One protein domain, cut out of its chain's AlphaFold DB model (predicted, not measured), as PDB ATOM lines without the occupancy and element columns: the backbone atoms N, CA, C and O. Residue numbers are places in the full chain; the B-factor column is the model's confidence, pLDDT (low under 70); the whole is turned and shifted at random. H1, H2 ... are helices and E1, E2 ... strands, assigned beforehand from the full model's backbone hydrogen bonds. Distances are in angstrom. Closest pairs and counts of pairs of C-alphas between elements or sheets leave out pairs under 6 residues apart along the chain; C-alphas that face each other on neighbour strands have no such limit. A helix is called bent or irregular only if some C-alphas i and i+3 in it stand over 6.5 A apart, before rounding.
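What this domain is: This is residues 2 to 104 of the 104 residues of the protein "uncharacterized protein LOC116779074" of Danaus plexippus plexippus (UniProt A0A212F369). Long helix H1 sticks out from a small compact head, where H4 packs on the hairpin E1-E2 and short H2 and H3 sit near its two ends. The printed part has 103 residues, with named elements in the order H1 H2 H3 E1 E2 H4, class mixed. It is extended, radius of gyration of the C-alphas 21.7 A, spanning 76 by 27 by 19 A.

Where its parts are: Find C-alpha 2 at (172.997, -16.733, 109.628); from there H1, residues 2 to 25, runs 36.0 A. Next come H2, residues 34 to 38, H3, 50 to 55, E1, 58 to 65, 20.8 A, and E2, 70 to 77, 22.2 A. H4, 93 to 103, ends at (159.082, 20.158, 75.784).

How they stand to each other: E1 and E2 are an antiparallel hairpin; N 61 and O 74, 2.9 A apart, are within hydrogen-bond range. The closest C-alphas of E1 and H4, Trp 62 and Glu 93, are 5.7 A apart. H2 and H4 only just touch, with 3 pairs of C-alphas within 8 A, closest Cys 37 and Cys 100, 5.7 A. H3 is irregular, C-alphas 51 and 54 being 7.8 A apart; H4 only just, 99 and 102 being 7.0 A apart. O i to N i+4 pairs are within range throughout H2, 18 of 20 in H1, 5 of 7 in H4 and 0 of 2 in H3, where 2 of 3 O i to N i+3 pairs are.

The domain as a whole: Residues 2 to 27 stand free. The printed part has no cut; links H2 to H3 and E2 to H4 are long. Look for pLDDT under 70 at residues 2 to 12, 21, 23 to 31 and 103 to 104.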
ATOM      1  N   PHE A   2     173.236 -18.172 109.876       47.31
ATOM      2  CA  PHE A   2     172.997 -16.733 109.628       47.31
ATOM      3  C   PHE A   2     173.524 -16.198 108.281       47.31
ATOM      4  O   PHE A   2     172.869 -15.372 107.649       47.31
ATOM      5  N   SER A   3     174.665 -16.693 107.793       48.62
ATOM      6  CA  SER A   3     175.275 -16.179 106.557       48.62
ATOM      7  C   SER A   3     174.477 -16.477 105.283       48.62
ATOM      8  O   SER A   3     174.596 -15.721 104.329       48.62
ATOM      9  N   ILE A   4     173.642 -17.525 105.262       53.50
ATOM     10  CA  ILE A   4     172.835 -17.921 104.088       53.50
ATOM     11  C   ILE A   4     171.607 -17.006 103.929       53.50
ATOM     12  O   ILE A   4     171.220 -16.658 102.815       53.50
ATOM     13  N   LEU A   5     171.031 -16.553 105.048       50.59
ATOM     14  CA  LEU A   5     169.911 -15.609 105.060       50.59
ATOM     15  C   LEU A   5     170.313 -14.245 104.475       50.59
ATOM     16  O   LEU A   5     169.576 -13.680 103.671       50.59
ATOM     17  N   ILE A   6     171.510 -13.746 104.798       56.16
ATOM     18  CA  ILE A   6     171.989 -12.428 104.342       56.16
ATOM     19  C   ILE A   6     172.236 -12.401 102.823       56.16
ATOM     20  O   ILE A   6     171.934 -11.402 102.165       56.16
ATOM     21  N   THR A   7     172.754 -13.484 102.236       56.62
ATOM     22  CA  THR A   7     172.945 -13.591 100.778       56.62
ATOM     23  C   THR A   7     171.614 -13.630 100.034       56.62
ATOM     24  O   THR A   7     171.478 -12.961  99.009       56.62
ATOM     25  N   SER A   8     170.620 -14.338 100.578       58.50
ATOM     26  CA  SER A   8     169.272 -14.411  99.999       58.50
ATOM     27  C   SER A   8     168.578 -13.044  99.974       58.50
ATOM     28  O   SER A   8     168.058 -12.638  98.938       58.50
ATOM     29  N   TYR A   9     168.658 -12.271 101.064       59.91
ATOM     30  CA  TYR A   9     168.096 -10.913 101.119       59.91
ATOM     31  C   TYR A   9     168.766  -9.947 100.129       59.91
ATOM     32  O   TYR A   9     168.087  -9.157  99.474       59.91
ATOM     33  N   LYS A  10     170.091 -10.031  99.957       60.75
ATOM     34  CA  LYS A  10     170.821  -9.216  98.967       60.75
ATOM     35  C   LYS A  10     170.436  -9.559  97.526       60.75
ATOM     36  O   LYS A  10     170.359  -8.658  96.692       60.75
ATOM     37  N   ALA A  11     170.193 -10.835  97.231       63.97
ATOM     38  CA  ALA A  11     169.742 -11.275  95.914       63.97
ATOM     39  C   ALA A  11     168.314 -10.787  95.619       63.97
ATOM     40  O   ALA A  11     168.081 -10.201  94.564       63.97
ATOM     41  N   MET A  12     167.390 -10.931  96.577       64.88
ATOM     42  CA  MET A  12     166.009 -10.451  96.437       64.88
ATOM     43  C   MET A  12     165.936  -8.926  96.270       64.88
ATOM     44  O   MET A  12     165.200  -8.441  95.415       64.88
ATOM     45  N   PHE A  13     166.752  -8.165  97.010       71.31
ATOM     46  CA  PHE A  13     166.808  -6.705  96.878       71.31
ATOM     47  C   PHE A  13     167.322  -6.261  95.500       71.31
ATOM     48  O   PHE A  13     166.764  -5.350  94.896       71.31
ATOM     49  N   ARG A  14     168.345  -6.933  94.955       71.88
ATOM     50  CA  ARG A  14     168.858  -6.639  93.605       71.88
ATOM     51  C   ARG A  14     167.820  -6.915  92.521       71.88
ATOM     52  O   ARG A  14     167.656  -6.089  91.632       71.88
ATOM     53  N   VAL A  15     167.102  -8.035  92.613       74.25
ATOM     54  CA  VAL A  15     166.024  -8.372  91.668       74.25
ATOM     55  C   VAL A  15     164.901  -7.338  91.742       74.25
ATOM     56  O   VAL A  15     164.445  -6.861  90.707       74.25
ATOM     57  N   TYR A  16     164.516  -6.920  92.949       81.19
ATOM     58  CA  TYR A  16     163.502  -5.886  93.149       81.19
ATOM     59  C   TYR A  16     163.905  -4.540  92.525       81.19
ATOM     60  O   TYR A  16     163.120  -3.935  91.799       81.19
ATOM     61  N   VAL A  17     165.155  -4.106  92.724       80.69
ATOM     62  CA  VAL A  17     165.687  -2.881  92.103       80.69
ATOM     63  C   VAL A  17     165.688  -2.984  90.575       80.69
ATOM     64  O   VAL A  17     165.298  -2.030  89.907       80.69
ATOM     65  N   VAL A  18     166.080  -4.124  90.004       81.12
ATOM     66  CA  VAL A  18     166.063  -4.329  88.544       81.12
ATOM     67  C   VAL A  18     164.636  -4.252  87.990       81.12
ATOM     68  O   VAL A  18     164.413  -3.561  86.999       81.12
ATOM     69  N   ILE A  19     163.659  -4.881  88.652       78.81
ATOM     70  CA  ILE A  19     162.247  -4.835  88.239       78.81
ATOM     71  C   ILE A  19     161.711  -3.398  88.280       78.81
ATOM     72  O   ILE A  19     161.075  -2.960  87.322       78.81
ATOM     73  N   LEU A  20     162.007  -2.636  89.338       74.88
ATOM     74  CA  LEU A  20     161.591  -1.234  89.440       74.88
ATOM     75  C   LEU A  20     162.189  -0.359  88.329       74.88
ATOM     76  O   LEU A  20     161.482   0.473  87.766       74.88
ATOM     77  N   ASN A  21     163.460  -0.567  87.971       69.56
ATOM     78  CA  ASN A  21     164.104   0.180  86.887       69.56
ATOM     79  C   ASN A  21     163.494  -0.155  85.515       69.56
ATOM     80  O   ASN A  21     163.270   0.749  84.715       69.56
ATOM     81  N   ILE A  22     163.162  -1.424  85.252       71.44
ATOM     82  CA  ILE A  22     162.501  -1.831  84.001       71.44
ATOM     83  C   ILE A  22     161.105  -1.201  83.894       71.44
ATOM     84  O   ILE A  22     160.757  -0.661  82.846       71.44
ATOM     85  N   LEU A  23     160.325  -1.204  84.981       65.19
ATOM     86  CA  LEU A  23     159.003  -0.570  85.010       65.19
ATOM     87  C   LEU A  23     159.074   0.945  84.771       65.19
ATOM     88  O   LEU A  23     158.193   1.494  84.113       65.19
ATOM     89  N   PHE A  24     160.127   1.609  85.254       62.56
ATOM     90  CA  PHE A  24     160.338   3.043  85.052       62.56
ATOM     91  C   PHE A  24     160.685   3.387  83.592       62.56
ATOM     92  O   PHE A  24     160.173   4.361  83.045       62.56
ATOM     93  N   ILE A  25     161.498   2.560  82.926       63.00
ATOM     94  CA  ILE A  25     161.887   2.760  81.520       63.00
ATOM     95  C   ILE A  25     160.685   2.582  80.573       63.00
ATOM     96  O   ILE A  25     160.569   3.301  79.582       63.00
ATOM     97  N   CYS A  26     159.746   1.684  80.889       57.69
ATOM     98  CA  CYS A  26     158.566   1.435  80.054       57.69
ATOM     99  C   CYS A  26     157.555   2.598  80.002       57.69
ATOM    100  O   CYS A  26     156.693   2.588  79.128       57.69
ATOM    101  N   GLN A  27     157.638   3.593  80.896       57.16
ATOM    102  CA  GLN A  27     156.709   4.735  80.908       57.16
ATOM    103  C   GLN A  27     157.120   5.898  79.985       57.16
ATOM    104  O   GLN A  27     156.369   6.861  79.865       57.16
ATOM    105  N   VAL A  28     158.279   5.827  79.316       59.34
ATOM    106  CA  VAL A  28     158.846   6.945  78.525       59.34
ATOM    107  C   VAL A  28     158.599   6.797  77.009       59.34
ATOM    108  O   VAL A  28     159.352   7.311  76.189       59.34
ATOM    109  N   ASN A  29     157.538   6.094  76.616       59.66
ATOM    110  CA  ASN A  29     157.048   6.018  75.235       59.66
ATOM    111  C   ASN A  29     155.624   6.590  75.250       59.66
ATOM    112  O   ASN A  29     154.787   6.045  75.960       59.66
ATOM    113  N   SER A  30     155.252   7.665  74.574       56.97
ATOM    114  CA  SER A  30     155.749   8.365  73.392       56.97
ATOM    115  C   SER A  30     155.976   9.843  73.721       56.97
ATOM    116  O   SER A  30     155.346  10.385  74.619       56.97
ATOM    117  N   LYS A  31     156.901  10.505  73.022       64.81
ATOM    118  CA  LYS A  31     156.827  11.958  72.860       64.81
ATOM    119  C   LYS A  31     156.597  12.210  71.386       64.81
ATOM    120  O   LYS A  31     157.520  12.027  70.585       64.81
ATOM    121  N   VAL A  32     155.386  12.617  71.024       78.19
ATOM    122  CA  VAL A  32     155.126  13.248  69.732       78.19
ATOM    123  C   VAL A  32     156.204  14.321  69.510       78.19
ATOM    124  O   VAL A  32     156.640  14.996  70.449       78.19
ATOM    125  N   THR A  33     156.707  14.450  68.277       85.81
ATOM    126  CA  THR A  33     157.767  15.431  68.001       85.81
ATOM    127  C   THR A  33     157.311  16.832  68.412       85.81
ATOM    128  O   THR A  33     156.172  17.219  68.145       85.81
ATOM    129  N   SER A  34     158.204  17.628  69.009       87.31
ATOM    130  CA  SER A  34     157.869  18.985  69.473       87.31
ATOM    131  C   SER A  34     157.265  19.875  68.378       87.31
ATOM    132  O   SER A  34     156.468  20.763  68.669       87.31
ATOM    133  N   LYS A  35     157.582  19.599  67.105       91.19
ATOM    134  CA  LYS A  35     157.006  20.277  65.936       91.19
ATOM    135  C   LYS A  35     155.485  20.145  65.858       91.19
ATOM    136  O   LYS A  35     154.832  21.108  65.477       91.19
ATOM    137  N   ILE A  36     154.923  18.994  66.227       92.12
ATOM    138  CA  ILE A  36     153.469  18.773  66.204       92.12
ATOM    139  C   ILE A  36     152.797  19.609  67.298       92.12
ATOM    140  O   ILE A  36     151.812  20.285  67.031       92.12
ATOM    141  N   CYS A  37     153.381  19.667  68.495       92.69
ATOM    142  CA  CYS A  37     152.863  20.487  69.595       92.69
ATOM    143  C   CYS A  37     152.950  22.001  69.317       92.69
ATOM    144  O   CYS A  37     152.200  22.778  69.902       92.69
ATOM    145  N   GLN A  38     153.860  22.434  68.436       93.75
ATOM    146  CA  GLN A  38     154.030  23.840  68.039       93.75
ATOM    147  C   GLN A  38     152.986  24.321  67.027       93.75
ATOM    148  O   GLN A  38     152.740  25.528  66.925       93.75
ATOM    149  N   VAL A  39     152.383  23.408  66.267       93.19
ATOM    150  CA  VAL A  39     151.384  23.748  65.254       93.19
ATOM    151  C   VAL A  39     149.978  23.589  65.814       93.19
ATOM    152  O   VAL A  39     149.684  22.670  66.570       93.19
ATOM    153  N   LYS A  40     149.078  24.497  65.433       92.62
ATOM    154  CA  LYS A  40     147.644  24.324  65.705       92.62
ATOM    155  C   LYS A  40     147.090  23.171  64.854       92.62
ATOM    156  O   LYS A  40     147.672  22.904  63.800       92.62
ATOM    157  N   PRO A  41     145.961  22.546  65.246       92.94
ATOM    158  CA  PRO A  41     145.314  21.536  64.411       92.94
ATOM    159  C   PRO A  41     145.094  22.064  62.986       92.94
ATOM    160  O   PRO A  41     144.610  23.186  62.792       92.94
ATOM    161  N   THR A  42     145.509  21.282  61.994       88.75
ATOM    162  CA  THR A  42     145.601  21.696  60.589       88.75
ATOM    163  C   THR A  42     144.246  21.678  59.886       88.75
ATOM    164  O   THR A  42     143.962  22.531  59.040       88.75
ATOM    165  N   GLU A  43     143.364  20.764  60.277       91.31
ATOM    166  CA  GLU A  43     142.063  20.523  59.659       91.31
ATOM    167  C   GLU A  43     141.010  21.472  60.235       91.31
ATOM    168  O   GLU A  43     140.122  21.089  60.995       91.31
ATOM    169  N   LYS A  44     141.082  22.750  59.856       91.44
ATOM    170  CA  LYS A  44     140.145  23.771  60.361       91.44
ATOM    171  C   LYS A  44     138.671  23.429  60.123       91.44
ATOM    172  O   LYS A  44     137.841  23.796  60.941       91.44
ATOM    173  N   HIS A  45     138.349  22.729  59.032       93.19
ATOM    174  CA  HIS A  45     136.977  22.309  58.720       93.19
ATOM    175  C   HIS A  45     136.432  21.242  59.686       93.19
ATOM    176  O   HIS A  45     135.223  21.048  59.754       93.19
ATOM    177  N   CYS A  46     137.312  20.587  60.447       95.12
ATOM    178  CA  CYS A  46     136.959  19.613  61.472       95.12
ATOM    179  C   CYS A  46     136.839  20.229  62.867       95.12
ATOM    180  O   CYS A  46     136.379  19.556  63.784       95.12
ATOM    181  N   LEU A  47     137.251  21.488  63.051       95.94
ATOM    182  CA  LEU A  47     137.141  22.187  64.326       95.94
ATOM    183  C   LEU A  47     135.797  22.909  64.406       95.94
ATOM    184  O   LEU A  47     135.518  23.816  63.621       95.94
ATOM    185  N   ILE A  48     134.981  22.538  65.385       95.94
ATOM    186  CA  ILE A  48     133.695  23.182  65.647       95.94
ATOM    187  C   ILE A  48     133.874  24.261  66.713       95.94
ATOM    188  O   ILE A  48     134.374  24.015  67.813       95.94
ATOM    189  N   GLU A  49     133.444  25.478  66.389       93.06
ATOM    190  CA  GLU A  49     133.389  26.573  67.353       93.06
ATOM    191  C   GLU A  49     132.375  26.276  68.461       93.06
ATOM    192  O   GLU A  49     131.318  25.696  68.216       93.06
ATOM    193  N   PHE A  50     132.646  26.751  69.680       90.06
ATOM    194  CA  PHE A  50     131.757  26.532  70.826       90.06
ATOM    195  C   PHE A  50     130.313  26.983  70.556       90.06
ATOM    196  O   PHE A  50     129.370  26.304  70.953       90.06
ATOM    197  N   MET A  51     130.132  28.089  69.828       93.25
ATOM    198  CA  MET A  51     128.809  28.624  69.483       93.25
ATOM    199  C   MET A  51     128.026  27.738  68.504       93.25
ATOM    200  O   MET A  51     126.815  27.885  68.375       93.25
ATOM    201  N   ALA A  52     128.701  26.819  67.811       92.44
ATOM    202  CA  ALA A  52     128.110  25.896  66.848       92.44
ATOM    203  C   ALA A  52     128.068  24.443  67.353       92.44
ATOM    204  O   ALA A  52     127.713  23.552  66.579       92.44
ATOM    205  N   LYS A  53     128.403  24.188  68.626       92.19
ATOM    206  CA  LYS A  53     128.508  22.830  69.186       92.19
ATOM    207  C   LYS A  53     127.215  22.016  69.052       92.19
ATOM    208  O   LYS A  53     127.272  20.842  68.725       92.19
ATOM    209  N   ASP A  54     126.056  22.653  69.214       94.75
ATOM    210  CA  ASP A  54     124.756  21.967  69.176       94.75
ATOM    211  C   ASP A  54     124.232  21.772  67.742       94.75
ATOM    212  O   ASP A  54     123.189  21.159  67.528       94.75
ATOM    213  N   ARG A  55     124.942  22.303  66.737       94.31
ATOM    214  CA  ARG A  55     124.556  22.191  65.325       94.31
ATOM    215  C   ARG A  55     125.045  20.892  64.688       94.31
ATOM    216  O   ARG A  55     124.418  20.425  63.741       94.31
ATOM    217  N   TRP A  56     126.154  20.333  65.172       92.69
ATOM    218  CA  TRP A  56     126.829  19.206  64.531       92.69
ATOM    219  C   TRP A  56     127.322  18.177  65.557       92.69
ATOM    220  O   TRP A  56     127.914  18.574  66.565       92.69
ATOM    221  N   PRO A  57     127.145  16.869  65.292       95.19
ATOM    222  CA  PRO A  57     127.771  15.811  66.078       95.19
ATOM    223  C   PRO A  57     129.296  15.954  66.107       95.19
ATOM    224  O   PRO A  57     129.926  16.262  65.084       95.19
ATOM    225  N   HIS A  58     129.878  15.785  67.291       96.44
ATOM    226  CA  HIS A  58     131.294  16.014  67.527       96.44
ATOM    227  C   HIS A  58     131.808  15.277  68.761       96.44
ATOM    228  O   HIS A  58     131.049  14.898  69.654       96.44
ATOM    229  N   GLN A  59     133.131  15.179  68.839       95.94
ATOM    230  CA  GLN A  59     133.863  14.676  69.994       95.94
ATOM    231  C   GLN A  59     134.643  15.802  70.661       95.94
ATOM    232  O   GLN A  59     135.301  16.602  69.991       95.94
ATOM    233  N   GLU A  60     134.611  15.836  71.988       96.75
ATOM    234  CA  GLU A  60     135.509  16.677  72.773       96.75
ATOM    235  C   GLU A  60     136.906  16.058  72.780       96.75
ATOM    236  O   GLU A  60     137.089  14.867  73.036       96.75
ATOM    237  N   ARG A  61     137.897  16.872  72.428       96.81
ATOM    238  CA  ARG A  61     139.303  16.492  72.293       96.81
ATOM    239  C   ARG A  61     140.184  17.628  72.805       96.81
ATOM    240  O   ARG A  61     139.679  18.676  73.197       96.81
ATOM    241  N   TRP A  62     141.495  17.435  72.812       97.12
ATOM    242  CA  TRP A  62     142.438  18.381  73.407       97.12
ATOM    243  C   TRP A  62     143.544  18.752  72.431       97.12
ATOM    244  O   TRP A  62     144.068  17.897  71.727       97.12
ATOM    245  N   ALA A  63     143.922  20.022  72.404       96.38
ATOM    246  CA  ALA A  63     145.058  20.515  71.636       96.38
ATOM    247  C   ALA A  63     145.993  21.310  72.550       96.38
ATOM    248  O   ALA A  63     145.554  21.980  73.482       96.38
ATOM    249  N   PHE A  64     147.291  21.243  72.285       96.06
ATOM    250  CA  PHE A  64     148.303  21.980  73.024       96.06
ATOM    251  C   PHE A  64     148.488  23.380  72.434       96.06
ATOM    252  O   PHE A  64     148.761  23.538  71.242       96.06
ATOM    253  N   ASP A  65     148.375  24.409  73.270       95.75
ATOM    254  CA  ASP A  65     148.804  25.765  72.942       95.75
ATOM    255  C   ASP A  65     150.261  25.946  73.367       95.75
ATOM    256  O   ASP A  65     150.560  26.227  74.529       95.75
ATOM    257  N   TRP A  66     151.171  25.852  72.399       93.62
ATOM    258  CA  TRP A  66     152.603  26.038  72.619       93.62
ATOM    259  C   TRP A  66     152.983  27.407  73.190       93.62
ATOM    260  O   TRP A  66     153.971  27.542  73.904       93.62
ATOM    261  N   ARG A  67     152.238  28.469  72.879       92.81
ATOM    262  CA  ARG A  67     152.597  29.809  73.364       92.81
ATOM    263  C   ARG A  67     152.232  29.985  74.826       92.81
ATOM    264  O   ARG A  67     152.936  30.683  75.547       92.81
ATOM    265  N   ARG A  68     151.112  29.395  75.234       93.56
ATOM    266  CA  ARG A  68     150.589  29.476  76.602       93.56
ATOM    267  C   ARG A  68     150.990  28.289  77.472       93.56
ATOM    268  O   ARG A  68     150.729  28.333  78.665       93.56
ATOM    269  N   GLN A  69     151.607  27.265  76.882       92.25
ATOM    270  CA  GLN A  69     152.075  26.057  77.561       92.25
ATOM    271  C   GLN A  69     150.951  25.349  78.337       92.25
ATOM    272  O   GLN A  69     151.110  24.967  79.491       92.25
ATOM    273  N   HIS A  70     149.787  25.193  77.698       94.88
ATOM    274  CA  HIS A  70     148.647  24.472  78.277       94.88
ATOM    275  C   HIS A  70     147.846  23.741  77.199       94.88
ATOM    276  O   HIS A  70     147.872  24.122  76.027       94.88
ATOM    277  N   CYS A  71     147.119  22.706  77.609       96.06
ATOM    278  CA  CYS A  71     146.135  22.039  76.768       96.06
ATOM    279  C   CYS A  71     144.792  22.766  76.854       96.06
ATOM    280  O   CYS A  71     144.401  23.235  77.922       96.06
ATOM    281  N   TYR A  72     144.083  22.850  75.735       96.44
ATOM    282  CA  TYR A  72     142.741  23.411  75.661       96.44
ATOM    283  C   TYR A  72     141.806  22.467  74.910       96.44
ATOM    284  O   TYR A  72     142.223  21.723  74.018       96.44
ATOM    285  N   GLU A  73     140.532  22.509  75.279       97.19
ATOM    286  CA  GLU A  73     139.498  21.691  74.661       97.19
ATOM    287  C   GLU A  73     139.175  22.188  73.244       97.19
ATOM    288  O   GLU A  73     139.004  23.383  72.986       97.19
ATOM    289  N   ILE A  74     139.049  21.241  72.324       96.94
ATOM    290  CA  ILE A  74     138.550  21.424  70.967       96.94
ATOM    291  C   ILE A  74     137.367  20.486  70.726       96.94
ATOM    292  O   ILE A  74     137.212  19.463  71.390       96.94
ATOM    293  N   ARG A  75     136.538  20.819  69.737       97.06
ATOM    294  CA  ARG A  75     135.431  19.970  69.284       97.06
ATOM    295  C   ARG A  75     135.732  19.488  67.880       97.06
ATOM    296  O   ARG A  75     135.820  20.304  66.965       97.06
ATOM    297  N   TRP A  76     135.927  18.185  67.730       96.75
ATOM    298  CA  TRP A  76     136.256  17.548  66.463       96.75
ATOM    299  C   TRP A  76     135.002  16.979  65.812       96.75
ATOM    300  O   TRP A  76     134.307  16.174  66.423       96.75
ATOM    301  N   ALA A  77     134.704  17.401  64.589       96.75
ATOM    302  CA  ALA A  77     133.505  16.988  63.879       96.75
ATOM    303  C   ALA A  77     133.528  15.489  63.535       96.75
ATOM    304  O   ALA A  77     134.502  14.991  62.968       96.75
ATOM    305  N   ASP A  78     132.423  14.784  63.792       95.12
ATOM    306  CA  ASP A  78     132.357  13.322  63.616       95.12
ATOM    307  C   ASP A  78     132.582  12.875  62.162       95.12
ATOM    308  O   ASP A  78     133.142  11.808  61.908       95.12
ATOM    309  N   HIS A  79     132.203  13.709  61.188       93.62
ATOM    310  CA  HIS A  79     132.375  13.411  59.762       93.62
ATOM    311  C   HIS A  79     133.844  13.394  59.304       93.62
ATOM    312  O   HIS A  79     134.130  12.891  58.219       93.62
ATOM    313  N   CYS A  80     134.773  13.924  60.107       93.81
ATOM    314  CA  CYS A  80     136.203  13.916  59.800       93.81
ATOM    315  C   CYS A  80     136.899  12.591  60.147       93.81
ATOM    316  O   CYS A  80     138.075  12.414  59.832       93.81
ATOM    317  N   GLY A  81     136.188  11.649  60.771       88.94
ATOM    318  CA  GLY A  81     136.705  10.317  61.065       88.94
ATOM    319  C   GLY A  81     137.774  10.294  62.159       88.94
ATOM    320  O   GLY A  81     137.825  11.154  63.042       88.94
ATOM    321  N   LEU A  82     138.604   9.246  62.127       89.00
ATOM    322  CA  LEU A  82     139.616   8.992  63.150       89.00
ATOM    323  C   LEU A  82     140.766   9.997  63.064       89.00
ATOM    324  O   LEU A  82     141.337  10.235  62.002       89.00
ATOM    325  N   VAL A  83     141.140  10.531  64.222       90.44
ATOM    326  CA  VAL A  83     142.264  11.453  64.363       90.44
ATOM    327  C   VAL A  83     143.587  10.691  64.283       90.44
ATOM    328  O   VAL A  83     143.771   9.671  64.951       90.44
ATOM    329  N   ASN A  84     144.524  11.199  63.480       87.06
ATOM    330  CA  ASN A  84     145.877  10.660  63.407       87.06
ATOM    331  C   ASN A  84     146.665  11.024  64.681       87.06
ATOM    332  O   ASN A  84     146.640  12.173  65.122       87.06
ATOM    333  N   ARG A  85     147.397  10.056  65.248       82.25
ATOM    334  CA  ARG A  85     148.260  10.255  66.425       82.25
ATOM    335  C   ARG A  85     149.376  11.279  66.190       82.25
ATOM    336  O   ARG A  85     149.831  11.893  67.145       82.25
ATOM    337  N   ASP A  86     149.761  11.514  64.938       87.75
ATOM    338  CA  ASP A  86     150.786  12.497  64.560       87.75
ATOM    339  C   ASP A  86     150.232  13.928  64.397       87.75
ATOM    340  O   ASP A  86     150.762  14.735  63.632       87.75
ATOM    341  N   THR A  87     149.147  14.262  65.096       93.31
ATOM    342  CA  THR A  87     148.518  15.589  65.047       93.31
ATOM    343  C   THR A  87     148.334  16.163  66.446       93.31
ATOM    344  O   THR A  87     148.285  15.434  67.434       93.31
ATOM    345  N   ASN A  88     148.228  17.489  66.540       94.81
ATOM    346  CA  ASN A  88     147.962  18.188  67.797       94.81
ATOM    347  C   ASN A  88     146.480  18.054  68.194       94.81
ATOM    348  O   ASN A  88     145.733  19.031  68.173       94.81
ATOM    349  N   ASN A  89     146.030  16.823  68.435       95.94
ATOM    350  CA  ASN A  89     144.630  16.488  68.667       95.94
ATOM    351  C   ASN A  89     144.492  15.181  69.478       95.94
ATOM    352  O   ASN A  89     144.367  14.068  68.960       95.94
ATOM    353  N   PHE A  90     144.479  15.331  70.793       95.31
ATOM    354  CA  PHE A  90     144.551  14.255  71.773       95.31
ATOM    355  C   PHE A  90     143.169  13.888  72.314       95.31
ATOM    356  O   PHE A  90     142.254  14.712  72.339       95.31
ATOM    357  N   ALA A  91     142.996  12.647  72.763       95.44
ATOM    358  CA  ALA A  91     141.722  12.168  73.296       95.44
ATOM    359  C   ALA A  91     141.455  12.668  74.725       95.44
ATOM    360  O   ALA A  91     140.316  12.648  75.179       95.44
ATOM    361  N   SER A  92     142.488  13.112  75.446       95.75
ATOM    362  CA  SER A  92     142.353  13.645  76.804       95.75
ATOM    363  C   SER A  92     143.386  14.728  77.107       95.75
ATOM    364  O   SER A  92     144.464  14.758  76.511       95.75
ATOM    365  N   GLU A  93     143.088  15.579  78.091       96.00
ATOM    366  CA  GLU A  93     144.031  16.583  78.598       96.00
ATOM    367  C   GLU A  93     145.324  15.932  79.093       96.00
ATOM    368  O   GLU A  93     146.420  16.397  78.796       96.00
ATOM    369  N   LYS A  94     145.198  14.803  79.803       94.44
ATOM    370  CA  LYS A  94     146.337  14.044  80.323       94.44
ATOM    371  C   LYS A  94     147.269  13.583  79.206       94.44
ATOM    372  O   LYS A  94     148.477  13.725  79.353       94.44
ATOM    373  N   GLU A  95     146.713  13.039  78.123       92.50
ATOM    374  CA  GLU A  95     147.482  12.616  76.947       92.50
ATOM    375  C   GLU A  95     148.174  13.815  76.285       92.50
ATOM    376  O   GLU A  95     149.374  13.779  76.031       92.50
ATOM    377  N   CYS A  96     147.445  14.917  76.094       94.19
ATOM    378  CA  CYS A  96     148.003  16.157  75.560       94.19
ATOM    379  C   CYS A  96     149.195  16.664  76.394       94.19
ATOM    380  O   CYS A  96     150.255  16.977  75.851       94.19
ATOM    381  N   LEU A  97     149.059  16.694  77.723       92.88
ATOM    382  CA  LEU A  97     150.129  17.122  78.622       92.88
ATOM    383  C   LEU A  97     151.300  16.136  78.625       92.88
ATOM    384  O   LEU A  97     152.449  16.574  78.600       92.88
ATOM    385  N   SER A  98     151.045  14.825  78.628       90.25
ATOM    386  CA  SER A  98     152.125  13.832  78.612       90.25
ATOM    387  C   SER A  98     152.962  13.904  77.338       90.25
ATOM    388  O   SER A  98     154.182  13.764  77.406       90.25
ATOM    389  N   GLU A  99     152.324  14.173  76.199       90.19
ATOM    390  CA  GLU A  99     152.995  14.241  74.902       90.19
ATOM    391  C   GLU A  99     153.698  15.591  74.678       90.19
ATOM    392  O   GLU A  99     154.816  15.630  74.154       90.19
ATOM    393  N   CYS A 100     153.082  16.704  75.103       91.75
ATOM    394  CA  CYS A 100     153.537  18.049  74.740       91.75
ATOM    395  C   CYS A 100     154.157  18.882  75.875       91.75
ATOM    396  O   CYS A 100     155.044  19.688  75.593       91.75
ATOM    397  N   ALA A 101     153.769  18.703  77.144       85.62
ATOM    398  CA  ALA A 101     154.237  19.581  78.231       85.62
ATOM    399  C   ALA A 101     155.719  19.369  78.585       85.62
ATOM    400  O   ALA A 101     156.384  20.276  79.069       85.62
ATOM    401  N   GLY A 102     156.270  18.184  78.303       76.25
ATOM    402  CA  GLY A 102     157.678  17.857  78.561       76.25
ATOM    403  C   GLY A 102     158.682  18.462  77.571       76.25
ATOM    404  O   GLY A 102     159.827  17.999  77.544       76.25
ATOM    405  N   TRP A 103     158.248  19.395  76.719       65.62
ATOM    406  CA  TRP A 103     159.082  20.158  75.784       65.62
ATOM    407  C   TRP A 103     159.136  21.663  76.102       65.62
ATOM    408  O   TRP A 103     159.830  22.389  75.387       65.62
ATOM    409  N   ALA A 104     158.370  22.098  77.109       53.16
ATOM    410  CA  ALA A 104     158.323  23.461  77.627       53.16
ATOM    411  C   ALA A 104     159.651  23.890  78.258       53.16
ATOM    412  O   ALA A 104     160.256  23.049  78.965       53.16
TER     413      ALA A 104